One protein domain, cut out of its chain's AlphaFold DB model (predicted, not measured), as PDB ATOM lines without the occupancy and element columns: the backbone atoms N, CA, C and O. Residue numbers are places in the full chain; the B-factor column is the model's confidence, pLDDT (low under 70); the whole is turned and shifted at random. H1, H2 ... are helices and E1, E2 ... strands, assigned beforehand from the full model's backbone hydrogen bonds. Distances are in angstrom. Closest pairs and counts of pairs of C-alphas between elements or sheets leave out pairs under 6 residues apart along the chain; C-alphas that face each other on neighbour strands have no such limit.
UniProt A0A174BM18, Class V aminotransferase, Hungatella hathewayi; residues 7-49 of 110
ATOM      1  N   GLN A   7    -105.326  29.840  59.046       94.44
ATOM      2  CA  GLN A   7    -105.304  31.159  59.670       94.44
ATOM      3  C   GLN A   7    -106.456  31.385  60.649       94.44
ATOM      4  O   GLN A   7    -106.265  32.051  61.659       94.44
ATOM      5  N   ASP A   8    -107.631  30.801  60.400       94.38
ATOM      6  CA  ASP A   8    -108.744  30.913  61.343       94.38
ATOM      7  C   ASP A   8    -108.436  30.158  62.641       94.38
ATOM      8  O   ASP A   8    -108.739  30.651  63.723       94.38
ATOM      9  N   VAL A   9    -107.786  28.994  62.531       94.50
ATOM     10  CA  VAL A   9    -107.343  28.208  63.690       94.50
ATOM     11  C   VAL A   9    -106.254  28.946  64.468       94.50
ATOM     12  O   VAL A   9    -106.376  29.079  65.680       94.50
ATOM     13  N   LEU A  10    -105.226  29.471  63.792       94.38
ATOM     14  CA  LEU A  10    -104.141  30.214  64.447       94.38
ATOM     15  C   LEU A  10    -104.644  31.489  65.134       94.38
ATOM     16  O   LEU A  10    -104.283  31.745  66.280       94.38
ATOM     17  N   ARG A  11    -105.523  32.248  64.471       93.38
ATOM     18  CA  ARG A  11    -106.164  33.425  65.070       93.38
ATOM     19  C   ARG A  11    -106.954  33.042  66.319       93.38
ATOM     20  O   ARG A  11    -106.798  33.677  67.355       93.38
ATOM     21  N   TYR A  12    -107.746  31.972  66.247       94.00
ATOM     22  CA  TYR A  12    -108.520  31.495  67.390       94.00
ATOM     23  C   TYR A  12    -107.629  31.071  68.570       94.00
ATOM     24  O   TYR A  12    -107.955  31.376  69.715       94.00
ATOM     25  N   THR A  13    -106.489  30.423  68.306       94.62
ATOM     26  CA  THR A  13    -105.494  30.079  69.333       94.62
ATOM     27  C   THR A  13    -105.004  31.317  70.085       94.62
ATOM     28  O   THR A  13    -104.968  31.292  71.314       94.62
ATOM     29  N   VAL A  14    -104.682  32.406  69.377       91.94
ATOM     30  CA  VAL A  14    -104.223  33.667  69.988       91.94
ATOM     31  C   VAL A  14    -105.354  34.354  70.756       91.94
ATOM     32  O   VAL A  14    -105.185  34.696  71.924       91.94
ATOM     33  N   GLU A  15    -106.530  34.507  70.137       91.81
ATOM     34  CA  GLU A  15    -107.702  35.162  70.743       91.81
ATOM     35  C   GLU A  15    -108.178  34.472  72.028       91.81
ATOM     36  O   GLU A  15    -108.704  35.122  72.933       91.81
ATOM     37  N   LYS A  16    -108.034  33.146  72.097       95.62
ATOM     38  CA  LYS A  16    -108.424  32.333  73.255       95.62
ATOM     39  C   LYS A  16    -107.262  31.961  74.165       95.62
ATOM     40  O   LYS A  16    -107.505  31.266  75.146       95.62
ATOM     41  N   GLN A  17    -106.049  32.423  73.859       93.19
ATOM     42  CA  GLN A  17    -104.833  32.134  74.623       93.19
ATOM     43  C   GLN A  17    -104.659  30.630  74.888       93.19
ATOM     44  O   GLN A  17    -104.404  30.201  76.011       93.19
ATOM     45  N   LEU A  18    -104.860  29.815  73.849       96.12
ATOM     46  CA  LEU A  18    -104.733  28.365  73.959       96.12
ATOM     47  C   LEU A  18    -103.263  27.961  73.932       96.12
ATOM     48  O   LEU A  18    -102.496  28.416  73.082       96.12
ATOM     49  N   GLU A  19    -102.902  27.035  74.810       96.06
ATOM     50  CA  GLU A  19    -101.607  26.371  74.749       96.06
ATOM     51  C   GLU A  19    -101.533  25.466  73.512       96.06
ATOM     52  O   GLU A  19    -102.477  24.739  73.182       96.06
ATOM     53  N   ILE A  20    -100.392  25.506  72.826       96.38
ATOM     54  CA  ILE A  20    -100.082  24.616  71.706       96.38
ATOM     55  C   ILE A  20     -98.914  23.708  72.073       96.38
ATOM     56  O   ILE A  20     -98.133  24.004  72.972       96.38
ATOM     57  N   ALA A  21     -98.795  22.576  71.379       96.44
ATOM     58  CA  ALA A  21     -97.720  21.637  71.662       96.44
ATOM     59  C   ALA A  21     -96.340  22.265  71.398       96.44
ATOM     60  O   ALA A  21     -96.148  22.966  70.403       96.44
ATOM     61  N   GLU A  22     -95.375  21.924  72.251       96.19
ATOM     62  CA  GLU A  22     -94.006  22.460  72.250       96.19
ATOM     63  C   GLU A  22     -93.344  22.549  70.860       96.19
ATOM     64  O   GLU A  22     -92.774  23.597  70.561       96.19
ATOM     65  N   PRO A  23     -93.447  21.550  69.950       94.88
ATOM     66  CA  PRO A  23     -92.782  21.633  68.645       94.88
ATOM     67  C   PRO A  23     -93.241  22.806  67.767       94.88
ATOM     68  O   PRO A  23     -92.529  23.194  66.841       94.88
ATOM     69  N   TYR A  24     -94.432  23.351  68.021       96.12
ATOM     70  CA  TYR A  24     -94.962  24.506  67.300       96.12
ATOM     71  C   TYR A  24     -94.473  25.841  67.889       96.12
ATOM     72  O   TYR A  24     -94.517  26.859  67.198       96.12
ATOM     73  N   GLY A  25     -93.964  25.854  69.123       95.56
ATOM     74  CA  GLY A  25     -93.546  27.072  69.817       95.56
ATOM     75  C   GLY A  25     -94.732  27.974  70.159       95.56
ATOM     76  O   GLY A  25     -95.639  27.566  70.876       95.56
ATOM     77  N   GLU A  26     -94.726  29.194  69.631       93.56
ATOM     78  CA  GLU A  26     -95.752  30.219  69.848       93.56
ATOM     79  C   GLU A  26     -96.413  30.616  68.524       93.56
ATOM     80  O   GLU A  26     -95.799  30.519  67.458       93.56
ATOM     81  N   VAL A  27     -97.656  31.101  68.579       93.56
ATOM     82  CA  VAL A  27     -98.320  31.708  67.417       93.56
ATOM     83  C   VAL A  27     -98.045  33.207  67.413       93.56
ATOM     84  O   VAL A  27     -98.463  33.915  68.323       93.56
ATOM     85  N   VAL A  28     -97.369  33.688  66.372       91.62
ATOM     86  CA  VAL A  28     -96.986  35.098  66.211       91.62
ATOM     87  C   VAL A  28     -97.498  35.655  64.891       91.62
ATOM     88  O   VAL A  28     -97.682  34.915  63.917       91.62
ATOM     89  N   GLU A  29     -97.701  36.966  64.831       91.12
ATOM     90  CA  GLU A  29     -97.997  37.630  63.566       91.12
ATOM     91  C   GLU A  29     -96.771  37.593  62.649       91.12
ATOM     92  O   GLU A  29     -95.619  37.750  63.073       91.12
ATOM     93  N   VAL A  30     -96.996  37.387  61.352       89.75
ATOM     94  CA  VAL A  30     -95.915  37.440  60.369       89.75
ATOM     95  C   VAL A  30     -95.349  38.859  60.322       89.75
ATOM     96  O   VAL A  30     -96.046  39.808  59.980       89.75
ATOM     97  N   GLY A  31     -94.059  38.985  60.640       85.12
ATOM     98  CA  GLY A  31     -93.354  40.269  60.691       85.12
ATOM     99  C   GLY A  31     -93.292  40.902  62.082       85.12
ATOM    100  O   GLY A  31     -92.660  41.945  62.223       85.12
ATOM    101  N   GLN A  32     -93.885  40.272  63.102       82.12
ATOM    102  CA  GLN A  32     -93.756  40.717  64.484       82.12
ATOM    103  C   GLN A  32     -92.304  40.610  64.958       82.12
ATOM    104  O   GLN A  32     -91.651  39.578  64.769       82.12
ATOM    105  N   VAL A  33     -91.809  41.671  65.593       80.62
ATOM    106  CA  VAL A  33     -90.489  41.688  66.237       80.62
ATOM    107  C   VAL A  33     -90.616  41.573  67.759       80.62
ATOM    108  O   VAL A  33     -91.619  42.021  68.326       80.62
ATOM    109  N   PRO A  34     -89.617  40.997  68.455       78.12
ATOM    110  CA  PRO A  34     -89.617  40.946  69.914       78.12
ATOM    111  C   PRO A  34     -89.804  42.341  70.530       78.12
ATOM    112  O   PRO A  34     -89.117  43.287  70.152       78.12
ATOM    113  N   GLY A  35     -90.742  42.471  71.473       76.31
ATOM    114  CA  GLY A  35     -91.050  43.741  72.147       76.31
ATOM    115  C   GLY A  35     -92.024  44.664  71.404       76.31
ATOM    116  O   GLY A  35     -92.341  45.741  71.906       76.31
ATOM    117  N   GLN A  36     -92.532  44.265  70.236       77.06
ATOM    118  CA  GLN A  36     -93.577  45.012  69.540       77.06
ATOM    119  C   GLN A  36     -94.929  44.847  70.253       77.06
ATOM    120  O   GLN A  36     -95.514  43.766  70.235       77.06
ATOM    121  N   MET A  37     -95.453  45.928  70.840       65.94
ATOM    122  CA  MET A  37     -96.856  46.007  71.258       65.94
ATOM    123  C   MET A  37     -97.715  46.507  70.092       65.94
ATOM    124  O   MET A  37     -97.567  47.643  69.637       65.94
ATOM    125  N   GLY A  38     -98.632  45.668  69.612       63.59
ATOM    126  CA  GLY A  38     -99.660  46.075  68.658       63.59
ATOM    127  C   GLY A  38    -100.716  46.940  69.348       63.59
ATOM    128  O   GLY A  38    -101.458  46.454  70.193       63.59
ATOM    129  N   GLY A  39    -100.787  48.228  69.001       57.31
ATOM    130  CA  GLY A  39    -101.817  49.151  69.506       57.31
ATOM    131  C   GLY A  39    -103.194  48.992  68.844       57.31
ATOM    132  O   GLY A  39    -104.135  49.684  69.217       57.31
ATOM    133  N   PHE A  40    -103.310  48.101  67.858       60.31
ATOM    134  CA  PHE A  40    -104.522  47.812  67.094       60.31
ATOM    135  C   PHE A  40    -104.715  46.297  66.973       60.31
ATOM    136  O   PHE A  40    -103.725  45.564  67.039       60.31
ATOM    137  N   PRO A  41    -105.959  45.811  66.795       59.81
ATOM    138  CA  PRO A  41    -106.202  44.396  66.556       59.81
ATOM    139  C   PRO A  41    -105.418  43.925  65.327       59.81
ATOM    140  O   PRO A  41    -105.439  44.574  64.280       59.81
ATOM    141  N   SER A  42    -104.719  42.804  65.492       63.88
ATOM    142  CA  SER A  42    -103.981  42.108  64.442       63.88
ATOM    143  C   SER A  42    -104.815  41.956  63.170       63.88
ATOM    144  O   SER A  42    -105.881  41.339  63.187       63.88
ATOM    145  N   CYS A  43    -104.308  42.479  62.055       66.88
ATOM    146  CA  CYS A  43    -104.884  42.260  60.723       66.88
ATOM    147  C   CYS A  43    -104.004  41.350  59.845       66.88
ATOM    148  O   CYS A  43    -104.346  41.100  58.687       66.88
ATOM    149  N   GLY A  44    -102.855  40.900  60.360       80.88
ATOM    150  CA  GLY A  44    -101.861  40.129  59.617       80.88
ATOM    151  C   GLY A  44    -102.088  38.613  59.667       80.88
ATOM    152  O   GLY A  44    -102.826  38.112  60.515       80.88
ATOM    153  N   PRO A  45    -101.463  37.845  58.756       91.81
ATOM    154  CA  PRO A  45    -101.420  36.394  58.879       91.81
ATOM    155  C   PRO A  45    -100.562  35.982  60.083       91.81
ATOM    156  O   PRO A  45     -99.581  36.645  60.422       91.81
ATOM    157  N   PHE A  46    -100.897  34.847  60.685       93.00
ATOM    158  CA  PHE A  46    -100.157  34.236  61.784       93.00
ATOM    159  C   PHE A  46     -99.290  33.073  61.302       93.00
ATOM    160  O   PHE A  46     -99.583  32.430  60.284       93.00
ATOM    161  N   LYS A  47     -98.245  32.768  62.072       94.44
ATOM    162  CA  LYS A  47     -97.407  31.574  61.915       94.44
ATOM    163  C   LYS A  47     -96.973  31.024  63.270       94.44
ATOM    164  O   LYS A  47     -96.904  31.760  64.250       94.44
ATOM    165  N   CYS A  48     -96.614  29.747  63.293       95.62
ATOM    166  CA  CYS A  48     -95.903  29.160  64.424       95.62
ATOM    167  C   CYS A  48     -94.435  29.629  64.421       95.62
ATOM    168  O   CYS A  48     -93.859  29.822  63.346       95.62
ATOM    169  N   THR A  49     -93.813  29.813  65.583       94.69
ATOM    170  CA  THR A  49     -92.368  30.103  65.674       94.69
ATOM    171  C   THR A  49     -91.513  28.855  65.456       94.69
ATOM    172  O   THR A  49     -90.384  28.973  64.982       94.69
TER     173      THR A  49
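AT A GLANCE: This is residues 7 to 49 of the 110 residues of the protein "Class V aminotransferase" of Hungatella hathewayi (UniProt A0A174BM18). There is little regular structure here: a small two-stranded hairpin, E1 and E2, has one short helix, H1, packed close to both strands, and most of the printed part lies outside these named elements. The long loop between the strands is wide, and its residues 33 to 41 stick out. The printed part has 43 residues, in the order H1, E1, E2, with an antiparallel sheet; the class is mixed, with 15 residues in named elements. It is compact, with a radius of gyration of the C-alphas of 10.2 A, spanning 27 by 20 by 15 A.

IN THESE COORDINATES: Find E1, residues 27 to 29, from C-alpha 27 at (-98.320, 31.708, 67.417), 7.1 A long. E2, residues 46 to 48, ends at (-95.903, 29.160, 64.424), also 7.1 A. H1, residues 7 to 15, begins at (-105.304, 31.159, 59.670) and runs 12.0 A.

HOW THE PARTS SIT: In the hairpin E1 and E2, antiparallel at 140 degrees, look at N 28 and O 47, within hydrogen-bond range at 2.9 A. The closest C-alphas of H1 and E2, Leu 10 and Phe 46, are 6.3 A apart. In H1 every O i to N i+4 pair is within hydrogen-bond range.

THE WHOLE: The C-alphas farthest apart, Pro 23 and Gly 39, are 29.0 A apart. The printed part has no cut, and both links are long. Residues 37 to 43 have pLDDT under 70.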